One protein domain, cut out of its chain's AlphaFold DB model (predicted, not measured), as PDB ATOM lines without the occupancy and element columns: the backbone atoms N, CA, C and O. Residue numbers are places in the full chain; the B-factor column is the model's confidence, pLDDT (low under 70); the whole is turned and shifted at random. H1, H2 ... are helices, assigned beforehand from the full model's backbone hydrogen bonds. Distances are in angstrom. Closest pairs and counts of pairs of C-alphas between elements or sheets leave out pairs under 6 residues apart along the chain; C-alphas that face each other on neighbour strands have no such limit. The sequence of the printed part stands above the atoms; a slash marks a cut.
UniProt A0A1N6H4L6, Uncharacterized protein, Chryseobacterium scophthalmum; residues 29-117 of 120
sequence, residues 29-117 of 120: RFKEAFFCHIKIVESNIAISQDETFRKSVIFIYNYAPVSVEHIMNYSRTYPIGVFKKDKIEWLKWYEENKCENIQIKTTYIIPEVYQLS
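This is residues 29 to 117 of the 120 residues of an uncharacterized protein of Chryseobacterium scophthalmum (UniProt A0A1N6H4L6). Two long helices, H1 and H4, run side by side in opposite ways with a gap between them, and the shorter H2 packs slantwise on H1, its last turn coming near H4. The small helices H3 and H5 pack on each other at the end where H1 stops and H4 starts; residues 98 to 111 run back from the far end of H4 to H5, past the side of H2 away from H1 and H4. The printed part has 89 residues with five named helices, H1 to H5 in order, and no named strand; the class is all helix. It is compact, with a radius of gyration of the C-alphas of 12.5 A and spans of 37 by 25 by 20 A.

H1, residues 29 to 44, begins at C-alpha 29 (213.301, 332.417, 329.214) and is 22.8 A long. H2 is residues 51 to 61, 15.0 A, and H3 residues 68 to 73. H4, residues 80 to 97, is 25.3 A long and starts at C-alpha 80 (189.490, 335.749, 315.278). H5, residues 112 to 115, ends at C-alpha 115 (199.676, 317.740, 310.538).

H1 and H2 touch, closest at the C-alphas of His 37 and Ser 56, 4.8 A, at a steep tilt of 52 degrees, opposite ways. H1 and H4 are close but not clearly touching, 7.7 A between the C-alphas of Ile 38 and Lys 87, at a shallow tilt of 9 degrees. H3 and H5 touch, closest at the C-alphas of Met 72 and Val 113, 6.0 A. H1 is apart from H3 and H5. In H1 and H2 every O i to N i+4 pair is within hydrogen-bond range; H4 has 12 of 14, H3 0 of 2 but 3 of 3 O i to N i+3 pairs, and H5 is too short for an i+4 pair.

The farthest C-alphas, of Ser 75 and Cys 99, are 37.4 A apart. The printed part has no cut. The link from H4 to H5 is long, 14 residues. Residues 72 to 74 and 116 to 117 are under pLDDT 70.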
ATOM      1  N   ARG A  29     213.144 332.852 330.607       98.31
ATOM      2  CA  ARG A  29     213.301 332.417 329.214       98.31
ATOM      3  C   ARG A  29     212.000 331.838 328.662       98.31
ATOM      4  O   ARG A  29     211.650 332.089 327.510       98.31
ATOM      5  N   PHE A  30     211.276 331.065 329.474       98.50
ATOM      6  CA  PHE A  30     209.957 330.566 329.089       98.50
ATOM      7  C   PHE A  30     208.959 331.715 328.922       98.50
ATOM      8  O   PHE A  30     208.258 331.751 327.915       98.50
ATOM      9  N   LYS A  31     208.945 332.681 329.850       98.50
ATOM     10  CA  LYS A  31     208.126 333.899 329.759       98.50
ATOM     11  C   LYS A  31     208.308 334.604 328.423       98.50
ATOM     12  O   LYS A  31     207.339 334.825 327.700       98.50
ATOM     13  N   GLU A  32     209.548 334.939 328.085       98.62
ATOM     14  CA  GLU A  32     209.874 335.641 326.845       98.62
ATOM     15  C   GLU A  32     209.393 334.865 325.616       98.62
ATOM     16  O   GLU A  32     208.739 335.440 324.747       98.62
ATOM     17  N   ALA A  33     209.640 333.551 325.571       98.62
ATOM     18  CA  ALA A  33     209.179 332.700 324.478       98.62
ATOM     19  C   ALA A  33     207.644 332.653 324.386       98.62
ATOM     20  O   ALA A  33     207.082 332.841 323.306       98.62
ATOM     21  N   PHE A  34     206.959 332.458 325.514       98.69
ATOM     22  CA  PHE A  34     205.505 332.357 325.576       98.69
ATOM     23  C   PHE A  34     204.829 333.640 325.083       98.69
ATOM     24  O   PHE A  34     203.999 333.598 324.171       98.69
ATOM     25  N   PHE A  35     205.248 334.801 325.590       98.75
ATOM     26  CA  PHE A  35     204.698 336.086 325.151       98.75
ATOM     27  C   PHE A  35     205.117 336.466 323.726       98.75
ATOM     28  O   PHE A  35     204.338 337.109 323.019       98.75
ATOM     29  N   CYS A  36     206.296 336.039 323.263       98.75
ATOM     30  CA  CYS A  36     206.699 336.198 321.866       98.75
ATOM     31  C   CYS A  36     205.740 335.453 320.926       98.75
ATOM     32  O   CYS A  36     205.206 336.050 319.990       98.75
ATOM     33  N   HIS A  37     205.437 334.185 321.216       98.75
ATOM     34  CA  HIS A  37     204.494 333.401 320.420       98.75
ATOM     35  C   HIS A  37     203.071 333.974 320.461       98.75
ATOM     36  O   HIS A  37     202.441 334.076 319.406       98.75
ATOM     37  N   ILE A  38     202.588 334.442 321.619       98.62
ATOM     38  CA  ILE A  38     201.293 335.146 321.703       98.62
ATOM     39  C   ILE A  38     201.282 336.375 320.789       98.62
ATOM     40  O   ILE A  38     200.324 336.579 320.044       98.62
ATOM     41  N   LYS A  39     202.349 337.183 320.808       98.62
ATOM     42  CA  LYS A  39     202.455 338.392 319.983       98.62
ATOM     43  C   LYS A  39     202.475 338.069 318.491       98.62
ATOM     44  O   LYS A  39     201.860 338.798 317.713       98.62
ATOM     45  N   ILE A  40     203.153 336.993 318.086       98.56
ATOM     46  CA  ILE A  40     203.145 336.522 316.695       98.56
ATOM     47  C   ILE A  40     201.720 336.166 316.275       98.56
ATOM     48  O   ILE A  40     201.274 336.641 315.232       98.56
ATOM     49  N   VAL A  41     200.995 335.386 317.084       97.75
ATOM     50  CA  VAL A  41     199.601 335.023 316.791       97.75
ATOM     51  C   VAL A  41     198.730 336.275 316.700       97.75
ATOM     52  O   VAL A  41     198.043 336.472 315.704       97.75
ATOM     53  N   GLU A  42     198.801 337.163 317.691       97.94
ATOM     54  CA  GLU A  42     198.005 338.394 317.728       97.94
ATOM     55  C   GLU A  42     198.254 339.303 316.522       97.94
ATOM     56  O   GLU A  42     197.308 339.834 315.945       97.94
ATOM     57  N   SER A  43     199.513 339.457 316.118       97.75
ATOM     58  CA  SER A  43     199.884 340.339 315.007       97.75
ATOM     59  C   SER A  43     199.424 339.794 313.655       97.75
ATOM     60  O   SER A  43     199.227 340.562 312.720       97.75
ATOM     61  N   ASN A  44     199.248 338.476 313.544       96.81
ATOM     62  CA  ASN A  44     199.019 337.798 312.272       96.81
ATOM     63  C   ASN A  44     197.609 337.193 312.135       96.81
ATOM     64  O   ASN A  44     197.211 336.869 311.019       96.81
ATOM     65  N   ILE A  45     196.813 337.107 313.215       95.38
ATOM     66  CA  ILE A  45     195.477 336.473 313.228       95.38
ATOM     67  C   ILE A  45     194.537 336.994 312.132       95.38
ATOM     68  O   ILE A  45     193.775 336.217 311.558       95.38
ATOM     69  N   ALA A  46     194.608 338.294 311.833       93.50
ATOM     70  CA  ALA A  46     193.789 338.969 310.826       93.50
ATOM     71  C   ALA A  46     194.526 339.221 309.496       93.50
ATOM     72  O   ALA A  46     193.915 339.741 308.566       93.50
ATOM     73  N   ILE A  47     195.822 338.896 309.418       93.62
ATOM     74  CA  ILE A  47     196.688 339.212 308.273       93.62
ATOM     75  C   ILE A  47     197.041 337.942 307.494       93.62
ATOM     76  O   ILE A  47     196.718 337.833 306.315       93.62
ATOM     77  N   SER A  48     197.709 336.983 308.139       92.56
ATOM     78  CA  SER A  48     198.223 335.767 307.502       92.56
ATOM     79  C   SER A  48     198.420 334.655 308.530       92.56
ATOM     80  O   SER A  48     199.091 334.844 309.536       92.56
ATOM     81  N   GLN A  49     197.885 333.463 308.268       93.06
ATOM     82  CA  GLN A  49     198.079 332.288 309.131       93.06
ATOM     83  C   GLN A  49     199.085 331.309 308.518       93.06
ATOM     84  O   GLN A  49     198.785 330.139 308.238       93.06
ATOM     85  N   ASP A  50     200.274 331.855 308.265       92.25
ATOM     86  CA  ASP A  50     201.426 331.181 307.676       92.25
ATOM     87  C   ASP A  50     202.101 330.180 308.632       92.25
ATOM     88  O   ASP A  50     201.619 329.876 309.725       92.25
ATOM     89  N   GLU A  51     203.230 329.621 308.204       93.25
ATOM     90  CA  GLU A  51     203.987 328.645 308.987       93.25
ATOM     91  C   GLU A  51     204.430 329.190 310.357       93.25
ATOM     92  O   GLU A  51     204.373 328.463 311.351       93.25
ATOM     93  N   THR A  52     204.822 330.464 310.447       95.69
ATOM     94  CA  THR A  52     205.283 331.086 311.700       95.69
ATOM     95  C   THR A  52     204.126 331.261 312.678       95.69
ATOM     96  O   THR A  52     204.260 330.970 313.873       95.69
ATOM     97  N   PHE A  53     202.962 331.672 312.168       95.88
ATOM     98  CA  PHE A  53     201.724 331.699 312.938       95.88
ATOM     99  C   PHE A  53     201.387 330.305 313.477       95.88
ATOM    100  O   PHE A  53     201.205 330.138 314.683       95.88
ATOM    101  N   ARG A  54     201.376 329.282 312.611       94.06
ATOM    102  CA  ARG A  54     201.038 327.903 313.001       94.06
ATOM    103  C   ARG A  54     202.010 327.345 314.031       94.06
ATOM    104  O   ARG A  54     201.565 326.808 315.037       94.06
ATOM    105  N   LYS A  55     203.320 327.533 313.842       95.75
ATOM    106  CA  LYS A  55     204.343 327.148 314.831       95.75
ATOM    107  C   LYS A  55     204.098 327.809 316.184       95.75
ATOM    108  O   LYS A  55     204.267 327.160 317.210       95.75
ATOM    109  N   SER A  56     203.649 329.063 316.190       97.62
ATOM    110  CA  SER A  56     203.320 329.775 317.427       97.62
ATOM    111  C   SER A  56     202.067 329.232 318.109       97.62
ATOM    112  O   SER A  56     202.081 329.041 319.322       97.62
ATOM    113  N   VAL A  57     201.018 328.898 317.355       96.69
ATOM    114  CA  VAL A  57     199.832 328.230 317.918       96.69
ATOM    115  C   VAL A  57     200.193 326.846 318.471       96.69
ATOM    116  O   VAL A  57     199.787 326.512 319.579       96.69
ATOM    117  N   ILE A  58     201.006 326.063 317.752       96.31
ATOM    118  CA  ILE A  58     201.492 324.746 318.203       96.31
ATOM    119  C   ILE A  58     202.316 324.880 319.487       96.31
ATOM    120  O   ILE A  58     202.134 324.088 320.412       96.31
ATOM    121  N   PHE A  59     203.199 325.882 319.568       98.12
ATOM    122  CA  PHE A  59     203.954 326.164 320.786       98.12
ATOM    123  C   PHE A  59     203.001 326.384 321.963       98.12
ATOM    124  O   PHE A  59     203.129 325.703 322.975       98.12
ATOM    125  N   ILE A  60     202.019 327.278 321.817       98.31
ATOM    126  CA  ILE A  60     201.073 327.619 322.889       98.31
ATOM    127  C   ILE A  60     200.222 326.402 323.280       98.31
ATOM    128  O   ILE A  60     200.106 326.123 324.471       98.31
ATOM    129  N   TYR A  61     199.727 325.629 322.305       97.31
ATOM    130  CA  TYR A  61     198.943 324.398 322.509       97.31
ATOM    131  C   TYR A  61     199.647 323.374 323.408       97.31
ATOM    132  O   TYR A  61     199.009 322.594 324.106       97.31
ATOM    133  N   ASN A  62     200.982 323.369 323.417       97.94
ATOM    134  CA  ASN A  62     201.747 322.444 324.242       97.94
ATOM    135  C   ASN A  62     201.812 322.837 325.726       97.94
ATOM    136  O   ASN A  62     202.390 322.077 326.506       97.94
ATOM    137  N   TYR A  63     201.245 323.975 326.122       98.06
ATOM    138  CA  TYR A  63     201.250 324.448 327.507       98.06
ATOM    139  C   TYR A  63     199.866 324.913 327.957       98.06
ATOM    140  O   TYR A  63     199.387 324.469 328.991       98.06
ATOM    141  N   ALA A  64     199.221 325.764 327.162       97.81
ATOM    142  CA  ALA A  64     197.943 326.388 327.469       97.81
ATOM    143  C   ALA A  64     196.812 325.803 326.601       97.81
ATOM    144  O   ALA A  64     197.077 325.293 325.507       97.81
ATOM    145  N   PRO A  65     195.548 325.887 327.052       94.94
ATOM    146  CA  PRO A  65     194.408 325.444 326.254       94.94
ATOM    147  C   PRO A  65     194.319 326.229 324.940       94.94
ATOM    148  O   PRO A  65     194.429 327.451 324.928       94.94
ATOM    149  N   VAL A  66     194.121 325.533 323.821       93.12
ATOM    150  CA  VAL A  66     193.860 326.138 322.506       93.12
ATOM    151  C   VAL A  66     192.729 325.359 321.851       93.12
ATOM    152  O   VAL A  66     192.813 324.136 321.725       93.12
ATOM    153  N   SER A  67     191.720 326.081 321.380       92.88
ATOM    154  CA  SER A  67     190.495 325.563 320.770       92.88
ATOM    155  C   SER A  67     190.723 325.140 319.305       92.88
ATOM    156  O   SER A  67     190.123 325.671 318.362       92.88
ATOM    157  N   VAL A  68     191.669 324.219 319.083       85.62
ATOM    158  CA  VAL A  68     192.130 323.773 317.750       85.62
ATOM    159  C   VAL A  68     191.035 323.085 316.927       85.62
ATOM    160  O   VAL A  68     191.073 323.108 315.698       85.62
ATOM    161  N   GLU A  69     190.015 322.528 317.572       84.81
ATOM    162  CA  GLU A  69     188.828 321.948 316.942       84.81
ATOM    163  C   GLU A  69     188.016 322.987 316.161       84.81
ATOM    164  O   GLU A  69     187.465 322.686 315.102       84.81
ATOM    165  N   HIS A  70     188.006 324.246 316.606       82.12
ATOM    166  CA  HIS A  70     187.371 325.315 315.846       82.12
ATOM    167  C   HIS A  70     188.151 325.645 314.566       82.12
ATOM    168  O   HIS A  70     187.561 326.132 313.610       82.12
ATOM    169  N   ILE A  71     189.446 325.335 314.491       80.38
ATOM    170  CA  ILE A  71     190.259 325.551 313.283       80.38
ATOM    171  C   ILE A  71     189.849 324.561 312.181       80.38
ATOM    172  O   ILE A  71     189.788 324.932 311.007       80.38
ATOM    173  N   MET A  72     189.480 323.327 312.549       66.81
ATOM    174  CA  MET A  72     188.987 322.312 311.604       66.81
ATOM    175  C   MET A  72     187.708 322.752 310.876       66.81
ATOM    176  O   MET A  72     187.516 322.399 309.714       66.81
ATOM    177  N   ASN A  73     186.877 323.574 311.522       66.06
ATOM    178  CA  ASN A  73     185.558 323.969 311.019       66.06
ATOM    179  C   ASN A  73     185.562 325.227 310.128       66.06
ATOM    180  O   ASN A  73     184.561 325.507 309.474       66.06
ATOM    181  N   TYR A  74     186.666 325.984 310.071       63.59
ATOM    182  CA  TYR A  74     186.744 327.264 309.349       63.59
ATOM    183  C   TYR A  74     187.901 327.295 308.344       63.59
ATOM    184  O   TYR A  74     188.860 328.056 308.490       63.59
ATOM    185  N   SER A  75     187.835 326.455 307.309       72.44
ATOM    186  CA  SER A  75     188.830 326.416 306.218       72.44
ATOM    187  C   SER A  75     190.281 326.263 306.701       72.44
ATOM    188  O   SER A  75     191.207 326.744 306.050       72.44
ATOM    189  N   ARG A  76     190.486 325.599 307.851       78.50
ATOM    190  CA  ARG A  76     191.791 325.440 308.524       78.50
ATOM    191  C   ARG A  76     192.442 326.757 308.958       78.50
ATOM    192  O   ARG A  76     193.654 326.821 309.147       78.50
ATOM    193  N   THR A  77     191.636 327.799 309.123       87.00
ATOM    194  CA  THR A  77     192.050 329.085 309.679       87.00
ATOM    195  C   THR A  77     191.479 329.235 311.076       87.00
ATOM    196  O   THR A  77     190.349 328.848 311.360       87.00
ATOM    197  N   TYR A  78     192.289 329.782 311.965       92.31
ATOM    198  CA  TYR A  78     191.935 330.071 313.334       92.31
ATOM    199  C   TYR A  78     191.016 331.297 313.382       92.31
ATOM    200  O   TYR A  78     191.458 332.394 313.025       92.31
ATOM    201  N   PRO A  79     189.740 331.160 313.783       92.75
ATOM    202  CA  PRO A  79     188.819 332.286 313.733       92.75
ATOM    203  C   PRO A  79     189.173 333.349 314.774       92.75
ATOM    204  O   PRO A  79     189.374 333.037 315.948       92.75
ATOM    205  N   ILE A  80     189.145 334.628 314.384       93.25
ATOM    206  CA  ILE A  80     189.490 335.749 315.278       93.25
ATOM    207  C   ILE A  80     188.640 335.786 316.560       93.25
ATOM    208  O   ILE A  80     189.131 336.151 317.626       93.25
ATOM    209  N   GLY A  81     187.362 335.397 316.475       92.62
ATOM    210  CA  GLY A  81     186.467 335.337 317.634       92.62
ATOM    211  C   GLY A  81     186.847 334.245 318.635       92.62
ATOM    212  O   GLY A  81     186.670 334.445 319.834       92.62
ATOM    213  N   VAL A  82     187.396 333.126 318.154       94.56
ATOM    214  CA  VAL A  82     187.903 332.034 318.997       94.56
ATOM    215  C   VAL A  82     189.242 332.444 319.604       94.56
ATOM    216  O   VAL A  82     189.380 332.412 320.820       94.56
ATOM    217  N   PHE A  83     190.164 332.980 318.796       95.44
ATOM    218  CA  PHE A  83     191.444 333.519 319.274       95.44
ATOM    219  C   PHE A  83     191.282 334.504 320.442       95.44
ATOM    220  O   PHE A  83     192.029 334.437 321.412       95.44
ATOM    221  N   LYS A  84     190.305 335.420 320.385       96.56
ATOM    222  CA  LYS A  84     190.073 336.384 321.475       96.56
ATOM    223  C   LYS A  84     189.746 335.707 322.808       96.56
ATOM    224  O   LYS A  84     190.136 336.235 323.846       96.56
ATOM    225  N   LYS A  85     189.026 334.582 322.781       96.94
ATOM    226  CA  LYS A  85     188.698 333.804 323.981       96.94
ATOM    227  C   LYS A  85     189.931 333.053 324.469       96.94
ATOM    228  O   LYS A  85     190.338 333.248 325.608       96.94
ATOM    229  N   ASP A  86     190.579 332.325 323.571       97.25
ATOM    230  CA  ASP A  86     191.764 331.532 323.885       97.25
ATOM    231  C   ASP A  86     192.901 332.408 324.431       97.25
ATOM    232  O   ASP A  86     193.508 332.061 325.433       97.25
ATOM    233  N   LYS A  87     193.134 333.612 323.883       98.12
ATOM    234  CA  LYS A  87     194.141 334.548 324.413       98.12
ATOM    235  C   LYS A  87     193.911 334.881 325.892       98.12
ATOM    236  O   LYS A  87     194.880 335.002 326.638       98.12
ATOM    237  N   ILE A  88     192.660 335.041 326.326       98.19
ATOM    238  CA  ILE A  88     192.345 335.280 327.744       98.19
ATOM    239  C   ILE A  88     192.738 334.051 328.571       98.19
ATOM    240  O   ILE A  88     193.361 334.191 329.623       98.19
ATOM    241  N   GLU A  89     192.429 332.854 328.077       98.25
ATOM    242  CA  GLU A  89     192.773 331.596 328.741       98.25
ATOM    243  C   GLU A  89     194.283 331.335 328.767       98.25
ATOM    244  O   GLU A  89     194.790 330.846 329.770       98.25
ATOM    245  N   TRP A  90     195.034 331.736 327.737       98.31
ATOM    246  CA  TRP A  90     196.497 331.633 327.704       98.31
ATOM    247  C   TRP A  90     197.154 332.498 328.767       98.31
ATOM    248  O   TRP A  90     198.074 332.052 329.452       98.31
ATOM    249  N   LEU A  91     196.681 333.738 328.907       98.50
ATOM    250  CA  LEU A  91     197.180 334.665 329.919       98.50
ATOM    251  C   LEU A  91     196.824 334.179 331.323       98.50
ATOM    252  O   LEU A  91     197.667 334.225 332.215       98.50
ATOM    253  N   LYS A  92     195.603 333.665 331.504       98.31
ATOM    254  CA  LYS A  92     195.177 333.055 332.763       98.31
ATOM    255  C   LYS A  92     196.049 331.848 333.119       98.31
ATOM    256  O   LYS A  92     196.602 331.811 334.211       98.31
ATOM    257  N   TRP A  93     196.227 330.919 332.181       98.44
ATOM    258  CA  TRP A  93     197.076 329.746 332.364       98.44
ATOM    259  C   TRP A  93     198.507 330.154 332.733       98.44
ATOM    260  O   TRP A  93     199.072 329.618 333.683       98.44
ATOM    261  N   TYR A  94     199.080 331.148 332.047       98.38
ATOM    262  CA  TYR A  94     200.418 331.639 332.370       98.38
ATOM    263  C   TYR A  94     200.504 332.138 333.815       98.38
ATOM    264  O   TYR A  94     201.393 331.726 334.551       98.38
ATOM    265  N   GLU A  95     199.577 332.993 334.243       97.88
ATOM    266  CA  GLU A  95     199.580 333.538 335.605       97.88
ATOM    267  C   GLU A  95     199.438 332.453 336.679       97.88
ATOM    268  O   GLU A  95     200.091 332.538 337.718       97.88
ATOM    269  N   GLU A  96     198.643 331.418 336.406       97.31
ATOM    270  CA  GLU A  96     198.437 330.280 337.306       97.31
ATOM    271  C   GLU A  96     199.669 329.360 337.401       97.31
ATOM    272  O   GLU A  96     199.905 328.788 338.462       97.31
ATOM    273  N   ASN A  97     200.478 329.250 336.339       97.81
ATOM    274  CA  ASN A  97     201.558 328.252 336.239       97.81
ATOM    275  C   ASN A  97     202.978 328.857 336.241       97.81
ATOM    276  O   ASN A  97     203.964 328.133 336.392       97.81
ATOM    277  N   LYS A  98     203.143 330.180 336.083       96.81
ATOM    278  CA  LYS A  98     204.459 330.821 335.869       96.81
ATOM    279  C   LYS A  98     205.496 330.517 336.948       96.81
ATOM    280  O   LYS A  98     206.684 330.532 336.649       96.81
ATOM    281  N   CYS A  99     205.074 330.233 338.179       97.00
ATOM    282  CA  CYS A  99     205.969 329.966 339.306       97.00
ATOM    283  C   CYS A  99     206.514 328.526 339.362       97.00
ATOM    284  O   CYS A  99     207.295 328.222 340.264       97.00
ATOM    285  N   GLU A 100     206.133 327.654 338.423       96.00
ATOM    286  CA  GLU A 100     206.531 326.238 338.377       96.00
ATOM    287  C   GLU A 100     207.859 325.982 337.640       96.00
ATOM    288  O   GLU A 100     208.213 324.837 337.368       96.00
ATOM    289  N   ASN A 101     208.620 327.031 337.302       95.44
ATOM    290  CA  ASN A 101     209.858 326.938 336.521       95.44
ATOM    291  C   ASN A 101     209.674 326.143 335.221       95.44
ATOM    292  O   ASN A 101     210.425 325.211 334.917       95.44
ATOM    293  N   ILE A 102     208.645 326.508 334.456       97.44
ATOM    294  CA  ILE A 102     208.247 325.803 333.238       97.44
ATOM    295  C   ILE A 102     209.432 325.735 332.269       97.44
ATOM    296  O   ILE A 102     210.031 326.752 331.916       97.44
ATOM    297  N   GLN A 103     209.784 324.526 331.840       97.88
ATOM    298  CA  GLN A 103     210.849 324.305 330.867       97.88
ATOM    299  C   GLN A 103     210.285 324.302 329.449       97.88
ATOM    300  O   GLN A 103     209.209 323.763 329.190       97.88
ATOM    301  N   ILE A 104     211.044 324.868 328.508       97.50
ATOM    302  CA  ILE A 104     210.704 324.777 327.090       97.50
ATOM    303  C   ILE A 104     210.905 323.324 326.651       97.50
ATOM    304  O   ILE A 104     212.019 322.802 326.680       97.50
ATOM    305  N   LYS A 105     209.819 322.673 326.235       95.44
ATOM    306  CA  LYS A 105     209.836 321.325 325.671       95.44
ATOM    307  C   LYS A 105     210.715 321.285 324.421       95.44
ATOM    308  O   LYS A 105     210.681 322.190 323.591       95.44
ATOM    309  N   THR A 106     211.460 320.195 324.282       92.44
ATOM    310  CA  THR A 106     212.306 319.904 323.115       92.44
ATOM    311  C   THR A 106     211.521 319.303 321.951       92.44
ATOM    312  O   THR A 106     211.998 319.303 320.821       92.44
ATOM    313  N   THR A 107     210.316 318.796 322.220       95.19
ATOM    314  CA  THR A 107     209.396 318.233 321.231       95.19
ATOM    315  C   THR A 107     207.989 318.766 321.472       95.19
ATOM    316  O   THR A 107     207.598 319.024 322.613       95.19
ATOM    317  N   TYR A 108     207.231 318.945 320.389       95.69
ATOM    318  CA  TYR A 108     205.864 319.451 320.440       95.69
ATOM    319  C   TYR A 108     204.888 318.430 319.881       95.69
ATOM    320  O   TYR A 108     205.108 317.855 318.816       95.69
ATOM    321  N   ILE A 109     203.775 318.263 320.589       95.38
ATOM    322  CA  ILE A 109     202.593 317.601 320.055       95.38
ATOM    323  C   ILE A 109     201.998 318.551 319.018       95.38
ATOM    324  O   ILE A 109     201.664 319.694 319.338       95.38
ATOM    325  N   ILE A 110     201.904 318.090 317.773       93.62
ATOM    326  CA  ILE A 110     201.305 318.849 316.675       93.62
ATOM    327  C   ILE A 110     199.825 318.453 316.599       93.62
ATOM    328  O   ILE A 110     199.550 317.282 316.337       93.62
ATOM    329  N   PRO A 111     198.869 319.378 316.802       90.44
ATOM    330  CA  PRO A 111     197.447 319.116 316.589       90.44
ATOM    331  C   PRO A 111     197.170 318.608 315.172       90.44
ATOM    332  O   PRO A 111     197.762 319.109 314.216       90.44
ATOM    333  N   GLU A 112     196.231 317.672 315.020       88.69
ATOM    334  CA  GLU A 112     195.876 317.052 313.731       88.69
ATOM    335  C   GLU A 112     195.614 318.087 312.620       88.69
ATOM    336  O   GLU A 112     196.105 317.945 311.499       88.69
ATOM    337  N   VAL A 113     194.947 319.197 312.963       86.25
ATOM    338  CA  VAL A 113     194.651 320.306 312.039       86.25
ATOM    339  C   VAL A 113     195.896 320.902 311.364       86.25
ATOM    340  O   VAL A 113     195.805 321.427 310.253       86.25
ATOM    341  N   TYR A 114     197.068 320.777 311.991       86.44
ATOM    342  CA  TYR A 114     198.353 321.247 311.470       86.44
ATOM    343  C   TYR A 114     199.264 320.134 310.938       86.44
ATOM    344  O   TYR A 114     200.278 320.436 310.312       86.44
ATOM    345  N   GLN A 115     198.914 318.858 311.110       84.94
ATOM    346  CA  GLN A 115     199.676 317.740 310.538       84.94
ATOM    347  C   GLN A 115     199.459 317.631 309.019       84.94
ATOM    348  O   GLN A 115     200.389 317.369 308.259       84.94
ATOM    349  N   LEU A 116     198.238 317.909 308.551       64.75
ATOM    350  CA  LEU A 116     197.836 317.750 307.147       64.75
ATOM    351  C   LEU A 116     198.384 318.830 306.199       64.75
ATOM    352  O   LEU A 116     198.209 318.716 304.985       64.75
ATOM    353  N   SER A 117     199.002 319.897 306.716       57.22
ATOM    354  CA  SER A 117     199.570 320.967 305.885       57.22
ATOM    355  C   SER A 117     201.011 320.728 305.432       57.22
ATOM    356  O   SER A 117     201.475 321.476 304.581       57.22
TER     357      SER A 117